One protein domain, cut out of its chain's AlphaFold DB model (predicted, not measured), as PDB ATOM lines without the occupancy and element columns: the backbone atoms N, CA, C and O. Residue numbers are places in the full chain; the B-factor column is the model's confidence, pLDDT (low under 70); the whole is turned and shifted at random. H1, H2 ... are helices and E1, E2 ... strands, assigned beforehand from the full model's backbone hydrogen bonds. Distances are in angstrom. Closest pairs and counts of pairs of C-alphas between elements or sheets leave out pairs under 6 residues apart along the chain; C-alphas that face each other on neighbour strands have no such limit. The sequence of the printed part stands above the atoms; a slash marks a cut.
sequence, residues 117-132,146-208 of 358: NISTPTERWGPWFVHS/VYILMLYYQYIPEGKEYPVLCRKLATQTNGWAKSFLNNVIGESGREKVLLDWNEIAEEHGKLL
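Overview. This is residues 117 to 132 and 146 to 208 of the 358 residues of the protein "Dipeptidyl aminopeptidase BI" of Vitis vinifera (UniProt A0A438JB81). A narrow antiparallel sheet, E1-E2-E3, forms the body of a loose rod, with small helices H1 and H2 near opposite ends and residues 202 to 208 sticking out. Residues 117 to 132 pair along E1 in three short stretches. The 79 printed residues are mixed, ordered E1 E2 H1 E3 H2; radius of gyration of the C-alphas 16.2 A, spans 56 by 23 by 21 A.

Along the chain. E1, residues 147 to 156, spans 29.2 A from C-alpha (49.069, 26.755, -107.504). E2, 164 to 172, spans 25.3 A; E3, 192 to 196, 11.0 A; H1, 176 to 185, 14.5 A. H2, 197 to 205, spans 11.2 A to C-alpha (50.941, -15.303, -110.714).

Arrangement. Hairpin E1 and E2 is antiparallel; N 151 and O 168 are 2.8 A apart, within hydrogen-bond range. E2 and E3 are antiparallel; N 165 and O 195 are 2.9 A apart, also within range. H1 only grazes the sheet, with its residues 177 to 185, and H2 only grazes it, with its residues 197 to 199. Both helices have every O i to N i+4 pair within range.

Size, cuts and confidence. Residues 133 to 145 are cut out, leaving 7.7 A between C-alphas 132 and 146. No link is long. pLDDT is under 70 in 33 residues, among them 171 to 190.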
ATOM      1  N   ASN A 117      42.002   2.378-125.080       84.94
ATOM      2  CA  ASN A 117      42.550   3.148-123.971       84.94
ATOM      3  C   ASN A 117      41.468   3.359-122.915       84.94
ATOM      4  O   ASN A 117      40.523   4.124-123.123       84.94
ATOM      5  N   ILE A 118      41.623   2.690-121.776       88.44
ATOM      6  CA  ILE A 118      40.739   2.826-120.618       88.44
ATOM      7  C   ILE A 118      41.497   3.594-119.544       88.44
ATOM      8  O   ILE A 118      42.537   3.143-119.073       88.44
ATOM      9  N   SER A 119      40.962   4.744-119.138       92.44
ATOM     10  CA  SER A 119      41.492   5.529-118.023       92.44
ATOM     11  C   SER A 119      40.368   6.107-117.179       92.44
ATOM     12  O   SER A 119      39.352   6.553-117.719       92.44
ATOM     13  N   THR A 120      40.561   6.171-115.866       92.94
ATOM     14  CA  THR A 120      39.632   6.857-114.970       92.94
ATOM     15  C   THR A 120      39.738   8.372-115.147       92.94
ATOM     16  O   THR A 120      40.813   8.893-115.469       92.94
ATOM     17  N   PRO A 121      38.657   9.126-114.884       93.38
ATOM     18  CA  PRO A 121      38.757  10.568-114.715       93.38
ATOM     19  C   PRO A 121      39.821  10.918-113.672       93.38
ATOM     20  O   PRO A 121      39.952  10.242-112.651       93.38
ATOM     21  N   THR A 122      40.582  11.980-113.927       90.06
ATOM     22  CA  THR A 122      41.592  12.460-112.982       90.06
ATOM     23  C   THR A 122      40.944  13.044-111.733       90.06
ATOM     24  O   THR A 122      40.176  14.005-111.830       90.06
ATOM     25  N   GLU A 123      41.316  12.520-110.574       89.38
ATOM     26  CA  GLU A 123      40.870  12.965-109.260       89.38
ATOM     27  C   GLU A 123      41.897  13.908-108.626       89.38
ATOM     28  O   GLU A 123      43.107  13.726-108.764       89.38
ATOM     29  N   ARG A 124      41.415  14.939-107.929       87.56
ATOM     30  CA  ARG A 124      42.261  15.848-107.147       87.56
ATOM     31  C   ARG A 124      42.345  15.342-105.717       87.56
ATOM     32  O   ARG A 124      41.313  15.171-105.077       87.56
ATOM     33  N   TRP A 125      43.562  15.201-105.210       84.56
ATOM     34  CA  TRP A 125      43.811  14.818-103.825       84.56
ATOM     35  C   TRP A 125      44.898  15.718-103.236       84.56
ATOM     36  O   TRP A 125      45.880  16.004-103.923       84.56
ATOM     37  N   GLY A 126      44.722  16.145-101.983       74.62
ATOM     38  CA  GLY A 126      45.693  16.968-101.259       74.62
ATOM     39  C   GLY A 126      45.470  18.483-101.282       74.62
ATOM     40  O   GLY A 126      44.630  18.993-102.031       74.62
ATOM     41  N   PRO A 127      46.224  19.225-100.450       64.50
ATOM     42  CA  PRO A 127      46.198  20.682-100.430       64.50
ATOM     43  C   PRO A 127      46.875  21.295-101.667       64.50
ATOM     44  O   PRO A 127      47.675  20.667-102.360       64.50
ATOM     45  N   TRP A 128      46.587  22.572-101.917       52.94
ATOM     46  CA  TRP A 128      47.323  23.372-102.892       52.94
ATOM     47  C   TRP A 128      48.734  23.652-102.369       52.94
ATOM     48  O   TRP A 128      48.889  24.353-101.368       52.94
ATOM     49  N   PHE A 129      49.768  23.173-103.057       51.44
ATOM     50  CA  PHE A 129      51.123  23.631-102.768       51.44
ATOM     51  C   PHE A 129      51.315  25.006-103.413       51.44
ATOM     52  O   PHE A 129      51.355  25.130-104.640       51.44
ATOM     53  N   VAL A 130      51.420  26.048-102.584       39.19
ATOM     54  CA  VAL A 130      51.933  27.355-103.008       39.19
ATOM     55  C   VAL A 130      53.448  27.296-102.865       39.19
ATOM     56  O   VAL A 130      53.981  27.479-101.772       39.19
ATOM     57  N   HIS A 131      54.162  27.043-103.959       39.59
ATOM     58  CA  HIS A 131      55.589  27.345-103.970       39.59
ATOM     59  C   HIS A 131      55.734  28.871-104.026       39.59
ATOM     60  O   HIS A 131      55.620  29.485-105.086       39.59
ATOM     61  N   SER A 132      55.987  29.498-102.877       34.50
ATOM     62  CA  SER A 132      56.699  30.772-102.871       34.50
ATOM     63  C   SER A 132      58.103  30.465-103.381       34.50
ATOM     64  O   SER A 132      58.848  29.726-102.737       34.50
ATOM     65  N   VAL A 146      51.508  30.663-107.657       52.19
ATOM     66  CA  VAL A 146      51.539  29.456-108.485       52.19
ATOM     67  C   VAL A 146      50.934  28.331-107.665       52.19
ATOM     68  O   VAL A 146      51.481  27.924-106.643       52.19
ATOM     69  N   TYR A 147      49.793  27.845-108.128       59.34
ATOM     70  CA  TYR A 147      49.069  26.755-107.504       59.34
ATOM     71  C   TYR A 147      49.433  25.437-108.187       59.34
ATOM     72  O   TYR A 147      49.167  25.254-109.381       59.34
ATOM     73  N   ILE A 148      50.047  24.531-107.427       65.56
ATOM     74  CA  ILE A 148      50.377  23.178-107.875       65.56
ATOM     75  C   ILE A 148      49.369  22.203-107.262       65.56
ATOM     76  O   ILE A 148      49.199  22.147-106.044       65.56
ATOM     77  N   LEU A 149      48.694  21.451-108.129       75.12
ATOM     78  CA  LEU A 149      47.739  20.401-107.786       75.12
ATOM     79  C   LEU A 149      48.342  19.030-108.068       75.12
ATOM     80  O   LEU A 149      49.022  18.851-109.081       75.12
ATOM     81  N   MET A 150      48.005  18.049-107.233       83.94
ATOM     82  CA  MET A 150      48.271  16.646-107.525       83.94
ATOM     83  C   MET A 150      47.009  15.988-108.093       83.94
ATOM     84  O   MET A 150      45.932  16.050-107.495       83.94
ATOM     85  N   LEU A 151      47.142  15.385-109.273       88.81
ATOM     86  CA  LEU A 151      46.085  14.635-109.945       88.81
ATOM     87  C   LEU A 151      46.414  13.150-109.932       88.81
ATOM     88  O   LEU A 151      47.525  12.775-110.290       88.81
ATOM     89  N   TYR A 152      45.430  12.328-109.595       92.06
ATOM     90  CA  TYR A 152      45.523  10.874-109.542       92.06
ATOM     91  C   TYR A 152      44.576  10.254-110.555       92.06
ATOM     92  O   TYR A 152      43.484  10.769-110.782       92.06
ATOM     93  N   TYR A 153      44.995   9.172-111.192       93.50
ATOM     94  CA  TYR A 153      44.148   8.412-112.103       93.50
ATOM     95  C   TYR A 153      44.724   7.022-112.305       93.50
ATOM     96  O   TYR A 153      45.894   6.769-112.022       93.50
ATOM     97  N   GLN A 154      43.882   6.138-112.815       95.00
ATOM     98  CA  GLN A 154      44.260   4.798-113.211       95.00
ATOM     99  C   GLN A 154      44.060   4.651-114.711       95.00
ATOM    100  O   GLN A 154      43.151   5.258-115.280       95.00
ATOM    101  N   TYR A 155      44.889   3.845-115.355       94.12
ATOM    102  CA  TYR A 155      44.670   3.437-116.737       94.12
ATOM    103  C   TYR A 155      45.141   2.005-116.948       94.12
ATOM    104  O   TYR A 155      45.973   1.513-116.190       94.12
ATOM    105  N   ILE A 156      44.600   1.337-117.962       91.69
ATOM    106  CA  ILE A 156      45.035  -0.003-118.363       91.69
ATOM    107  C   ILE A 156      45.965   0.162-119.572       91.69
ATOM    108  O   ILE A 156      45.508   0.671-120.600       91.69
ATOM    109  N   PRO A 157      47.262  -0.188-119.462       89.50
ATOM    110  CA  PRO A 157      48.173  -0.148-120.600       89.50
ATOM    111  C   PRO A 157      47.745  -1.119-121.709       89.50
ATOM    112  O   PRO A 157      47.155  -2.165-121.442       89.50
ATOM    113  N   GLU A 158      48.078  -0.803-122.959       85.00
ATOM    114  CA  GLU A 158      47.767  -1.677-124.095       85.00
ATOM    115  C   GLU A 158      48.419  -3.060-123.924       85.00
ATOM    116  O   GLU A 158      49.607  -3.172-123.617       85.00
ATOM    117  N   GLY A 159      47.628  -4.122-124.095       81.94
ATOM    118  CA  GLY A 159      48.086  -5.505-123.927       81.94
ATOM    119  C   GLY A 159      48.314  -5.942-122.474       81.94
ATOM    120  O   GLY A 159      48.874  -7.016-122.255       81.94
ATOM    121  N   LYS A 160      47.905  -5.138-121.485       85.25
ATOM    122  CA  LYS A 160      47.940  -5.490-120.060       85.25
ATOM    123  C   LYS A 160      46.534  -5.772-119.528       85.25
ATOM    124  O   LYS A 160      45.553  -5.219-120.015       85.25
ATOM    125  N   GLU A 161      46.450  -6.643-118.525       84.00
ATOM    126  CA  GLU A 161      45.176  -7.067-117.921       84.00
ATOM    127  C   GLU A 161      44.754  -6.156-116.763       84.00
ATOM    128  O   GLU A 161      43.561  -5.955-116.532       84.00
ATOM    129  N   TYR A 162      45.727  -5.582-116.051       90.31
ATOM    130  CA  TYR A 162      45.481  -4.834-114.825       90.31
ATOM    131  C   TYR A 162      45.816  -3.341-114.954       90.31
ATOM    132  O   TYR A 162      46.684  -2.955-115.749       90.31
ATOM    133  N   PRO A 163      45.151  -2.478-114.161       93.75
ATOM    134  CA  PRO A 163      45.404  -1.046-114.181       93.75
ATOM    135  C   PRO A 163      46.732  -0.667-113.515       93.75
ATOM    136  O   PRO A 163      47.274  -1.367-112.662       93.75
ATOM    137  N   VAL A 164      47.207   0.520-113.870       94.75
ATOM    138  CA  VAL A 164      48.346   1.200-113.256       94.75
ATOM    139  C   VAL A 164      47.837   2.471-112.585       94.75
ATOM    140  O   VAL A 164      47.105   3.245-113.203       94.75
ATOM    141  N   LEU A 165      48.217   2.700-111.326       95.50
ATOM    142  CA  LEU A 165      47.904   3.936-110.606       95.50
ATOM    143  C   LEU A 165      49.005   4.965-110.840       95.50
ATOM    144  O   LEU A 165      50.158   4.748-110.465       95.50
ATOM    145  N   CYS A 166      48.623   6.129-111.351       93.50
ATOM    146  CA  CYS A 166      49.526   7.237-111.620       93.50
ATOM    147  C   CYS A 166      49.157   8.495-110.839       93.50
ATOM    148  O   CYS A 166      47.995   8.738-110.499       93.50
ATOM    149  N   ARG A 167      50.166   9.347-110.624       90.12
ATOM    150  CA  ARG A 167      49.978  10.753-110.259       90.12
ATOM    151  C   ARG A 167      50.671  11.689-111.233       90.12
ATOM    152  O   ARG A 167      51.754  11.385-111.722       90.12
ATOM    153  N   LYS A 168      50.100  12.871-111.435       86.88
ATOM    154  CA  LYS A 168      50.724  13.968-112.179       86.88
ATOM    155  C   LYS A 168      50.513  15.309-111.503       86.88
ATOM    156  O   LYS A 168      49.490  15.546-110.862       86.88
ATOM    157  N   LEU A 169      51.474  16.202-111.701       80.94
ATOM    158  CA  LEU A 169      51.400  17.584-111.252       80.94
ATOM    159  C   LEU A 169      50.631  18.417-112.282       80.94
ATOM    160  O   LEU A 169      50.935  18.387-113.473       80.94
ATOM    161  N   ALA A 170      49.645  19.182-111.825       70.12
ATOM    162  CA  ALA A 170      48.929  20.152-112.641       70.12
ATOM    163  C   ALA A 170      49.159  21.564-112.100       70.12
ATOM    164  O   ALA A 170      48.845  21.865-110.952       70.12
ATOM    165  N   THR A 171      49.692  22.448-112.943       63.12
ATOM    166  CA  THR A 171      49.895  23.863-112.614       63.12
ATOM    167  C   THR A 171      48.731  24.698-113.133       63.12
ATOM    168  O   THR A 171      48.452  24.697-114.337       63.12
ATOM    169  N   GLN A 172      48.081  25.460-112.255       53.47
ATOM    170  CA  GLN A 172      47.081  26.449-112.657       53.47
ATOM    171  C   GLN A 172      47.741  27.833-112.719       53.47
ATOM    172  O   GLN A 172      47.763  28.566-111.737       53.47
ATOM    173  N   THR A 173      48.322  28.186-113.869       53.28
ATOM    174  CA  THR A 173      48.925  29.513-114.094       53.28
ATOM    175  C   THR A 173      48.474  30.115-115.420       53.28
ATOM    176  O   THR A 173      48.391  29.410-116.430       53.28
ATOM    177  N   ASN A 174      48.253  31.429-115.433       49.97
ATOM    178  CA  ASN A 174      47.858  32.186-116.620       49.97
ATOM    179  C   ASN A 174      49.106  32.742-117.341       49.97
ATOM    180  O   ASN A 174      50.022  33.248-116.695       49.97
ATOM    181  N   GLY A 175      49.136  32.690-118.678       61.62
ATOM    182  CA  GLY A 175      50.142  33.380-119.502       61.62
ATOM    183  C   GLY A 175      51.573  32.822-119.424       61.62
ATOM    184  O   GLY A 175      51.787  31.616-119.312       61.62
ATOM    185  N   TRP A 176      52.561  33.719-119.518       55.41
ATOM    186  CA  TRP A 176      53.993  33.408-119.654       55.41
ATOM    187  C   TRP A 176      54.586  32.569-118.503       55.41
ATOM    188  O   TRP A 176      55.501  31.778-118.735       55.41
ATOM    189  N   ALA A 177      54.017  32.661-117.292       56.00
ATOM    190  CA  ALA A 177      54.415  31.865-116.126       56.00
ATOM    191  C   ALA A 177      54.231  30.351-116.347       56.00
ATOM    192  O   ALA A 177      55.032  29.555-115.860       56.00
ATOM    193  N   LYS A 178      53.233  29.952-117.152       58.75
ATOM    194  CA  LYS A 178      53.015  28.552-117.547       58.75
ATOM    195  C   LYS A 178      54.165  28.024-118.407       58.75
ATOM    196  O   LYS A 178      54.611  26.900-118.204       58.75
ATOM    197  N   SER A 179      54.667  28.838-119.340       59.75
ATOM    198  CA  SER A 179      55.808  28.475-120.194       59.75
ATOM    199  C   SER A 179      57.114  28.409-119.409       59.75
ATOM    200  O   SER A 179      57.904  27.496-119.624       59.75
ATOM    201  N   PHE A 180      57.329  29.336-118.469       58.88
ATOM    202  CA  PHE A 180      58.506  29.311-117.603       58.88
ATOM    203  C   PHE A 180      58.525  28.062-116.706       58.88
ATOM    204  O   PHE A 180      59.515  27.339-116.685       58.88
ATOM    205  N   LEU A 181      57.413  27.747-116.034       57.59
ATOM    206  CA  LEU A 181      57.318  26.564-115.170       57.59
ATOM    207  C   LEU A 181      57.382  25.248-115.949       57.59
ATOM    208  O   LEU A 181      58.046  24.326-115.491       57.59
ATOM    209  N   ASN A 182      56.773  25.161-117.135       59.22
ATOM    210  CA  ASN A 182      56.916  23.984-117.998       59.22
ATOM    211  C   ASN A 182      58.381  23.722-118.386       59.22
ATOM    212  O   ASN A 182      58.783  22.565-118.477       59.22
ATOM    213  N   ASN A 183      59.176  24.779-118.583       57.44
ATOM    214  CA  ASN A 183      60.604  24.655-118.876       57.44
ATOM    215  C   ASN A 183      61.429  24.279-117.633       57.44
ATOM    216  O   ASN A 183      62.407  23.551-117.762       57.44
ATOM    217  N   VAL A 184      61.038  24.747-116.441       56.44
ATOM    218  CA  VAL A 184      61.742  24.463-115.172       56.44
ATOM    219  C   VAL A 184      61.427  23.065-114.629       56.44
ATOM    220  O   VAL A 184      62.317  22.393-114.121       56.44
ATOM    221  N   ILE A 185      60.177  22.612-114.738       54.06
ATOM    222  CA  ILE A 185      59.735  21.299-114.239       54.06
ATOM    223  C   ILE A 185      60.195  20.164-115.180       54.06
ATOM    224  O   ILE A 185      60.276  19.008-114.764       54.06
ATOM    225  N   GLY A 186      60.575  20.492-116.421       47.41
ATOM    226  CA  GLY A 186      61.039  19.536-117.426       47.41
ATOM    227  C   GLY A 186      59.945  18.561-117.878       47.41
ATOM    228  O   GLY A 186      58.913  18.377-117.231       47.41
ATOM    229  N   GLU A 187      60.158  17.886-119.009       46.91
ATOM    230  CA  GLU A 187      59.225  16.848-119.482       46.91
ATOM    231  C   GLU A 187      59.151  15.639-118.533       46.91
ATOM    232  O   GLU A 187      58.145  14.934-118.506       46.91
ATOM    233  N   SER A 188      60.179  15.458-117.699       41.12
ATOM    234  CA  SER A 188      60.327  14.366-116.732       41.12
ATOM    235  C   SER A 188      59.475  14.515-115.459       41.12
ATOM    236  O   SER A 188      59.418  13.577-114.668       41.12
ATOM    237  N   GLY A 189      58.808  15.656-115.235       51.66
ATOM    238  CA  GLY A 189      57.918  15.878-114.083       51.66
ATOM    239  C   GLY A 189      56.443  15.508-114.317       51.66
ATOM    240  O   GLY A 189      55.597  15.813-113.476       51.66
ATOM    241  N   ARG A 190      56.111  14.917-115.477       64.50
ATOM    242  CA  ARG A 190      54.740  14.867-116.019       64.50
ATOM    243  C   ARG A 190      53.850  13.735-115.516       64.50
ATOM    244  O   ARG A 190      52.639  13.919-115.514       64.50
ATOM    245  N   GLU A 191      54.392  12.610-115.075       79.62
ATOM    246  CA  GLU A 191      53.594  11.474-114.609       79.62
ATOM    247  C   GLU A 191      54.486  10.514-113.823       79.62
ATOM    248  O   GLU A 191      55.598  10.211-114.247       79.62
ATOM    249  N   LYS A 192      54.022  10.059-112.661       89.25
ATOM    250  CA  LYS A 192      54.712   9.069-111.834       89.25
ATOM    251  C   LYS A 192      53.770   7.905-111.572       89.25
ATOM    252  O   LYS A 192      52.720   8.101-110.959       89.25
ATOM    253  N   VAL A 193      54.188   6.708-111.974       92.75
ATOM    254  CA  VAL A 193      53.549   5.451-111.576       92.75
ATOM    255  C   VAL A 193      53.773   5.245-110.080       92.75
ATOM    256  O   VAL A 193      54.894   5.352-109.581       92.75
ATOM    257  N   LEU A 194      52.693   4.999-109.350       93.12
ATOM    258  CA  LEU A 194      52.715   4.748-107.912       93.12
ATOM    259  C   LEU A 194      52.665   3.258-107.614       93.12
ATOM    260  O   LEU A 194      53.384   2.777-106.734       93.12
ATOM    261  N   LEU A 195      51.842   2.532-108.361       94.94
ATOM    262  CA  LEU A 195      51.662   1.099-108.211       94.94
ATOM    263  C   LEU A 195      51.236   0.513-109.566       94.94
ATOM    264  O   LEU A 195      50.431   1.118-110.275       94.94
ATOM    265  N   ASP A 196      51.819  -0.626-109.931       94.44
ATOM    266  CA  ASP A 196      51.490  -1.384-111.138       94.44
ATOM    267  C   ASP A 196      50.987  -2.764-110.708       94.44
ATOM    268  O   ASP A 196      51.705  -3.543-110.083       94.44
ATOM    269  N   TRP A 197      49.724  -3.051-111.002       92.94
ATOM    270  CA  TRP A 197      49.080  -4.291-110.599       92.94
ATOM    271  C   TRP A 197      49.590  -5.459-111.441       92.94
ATOM    272  O   TRP A 197      49.543  -6.597-110.988       92.94
ATOM    273  N   ASN A 198      50.098  -5.187-112.647       91.12
ATOM    274  CA  ASN A 198      50.679  -6.204-113.509       91.12
ATOM    275  C   ASN A 198      51.992  -6.724-112.915       91.12
ATOM    276  O   ASN A 198      52.228  -7.923-112.972       91.12
ATOM    277  N   GLU A 199      52.806  -5.869-112.287       91.19
ATOM    278  CA  GLU A 199      54.017  -6.311-111.573       91.19
ATOM    279  C   GLU A 199      53.659  -7.238-110.399       91.19
ATOM    280  O   GLU A 199      54.247  -8.308-110.252       91.19
ATOM    281  N   ILE A 200      52.628  -6.880-109.622       89.94
ATOM    282  CA  ILE A 200      52.106  -7.713-108.524       89.94
ATOM    283  C   ILE A 200      51.577  -9.052-109.065       89.94
ATOM    284  O   ILE A 200      51.841 -10.115-108.499       89.94
ATOM    285  N   ALA A 201      50.839  -9.016-110.176       87.94
ATOM    286  CA  ALA A 201      50.340 -10.211-110.845       87.94
ATOM    287  C   ALA A 201      51.479 -11.086-111.384       87.94
ATOM    288  O   ALA A 201      51.394 -12.305-111.305       87.94
ATOM    289  N   GLU A 202      52.573 -10.512-111.878       86.44
ATOM    290  CA  GLU A 202      53.745 -11.276-112.315       86.44
ATOM    291  C   GLU A 202      54.509 -11.910-111.142       86.44
ATOM    292  O   GLU A 202      55.037 -13.017-111.289       86.44
ATOM    293  N   GLU A 203      54.552 -11.237-109.989       85.44
ATOM    294  CA  GLU A 203      55.163 -11.737-108.752       85.44
ATOM    295  C   GLU A 203      54.380 -12.926-108.177       85.44
ATOM    296  O   GLU A 203      54.951 -13.986-107.907       85.44
ATOM    297  N   HIS A 204      53.061 -12.785-108.036       80.88
ATOM    298  CA  HIS A 204      52.214 -13.793-107.391       80.88
ATOM    299  C   HIS A 204      51.606 -14.811-108.370       80.88
ATOM    300  O   HIS A 204      51.277 -15.931-107.979       80.88
ATOM    301  N   GLY A 205      51.514 -14.471-109.655       61.97
ATOM    302  CA  GLY A 205      50.941 -15.303-110.714       61.97
ATOM    303  C   GLY A 205      51.799 -16.500-111.126       61.97
ATOM    304  O   GLY A 205      51.270 -17.483-111.640       61.97
ATOM    305  N   LYS A 206      53.117 -16.456-110.880       52.00
ATOM    306  CA  LYS A 206      54.078 -17.505-111.285       52.00
ATOM    307  C   LYS A 206      54.202 -18.678-110.302       52.00
ATOM    308  O   LYS A 206      54.840 -19.679-110.627       52.00
ATOM    309  N   LEU A 207      53.612 -18.589-109.111       36.50
ATOM    310  CA  LEU A 207      53.916 -19.480-107.982       36.50
ATOM    311  C   LEU A 207      53.308 -20.900-108.050       36.50
ATOM    312  O   LEU A 207      53.531 -21.688-107.135       36.50
ATOM    313  N   LEU A 208      52.609 -21.282-109.128       36.03
ATOM    314  CA  LEU A 208      51.973 -22.609-109.258       36.03
ATOM    315  C   LEU A 208      52.510 -23.497-110.393       36.03
ATOM    316  O   LEU A 208      51.879 -24.495-110.734       36.03
TER     317      LEU A 208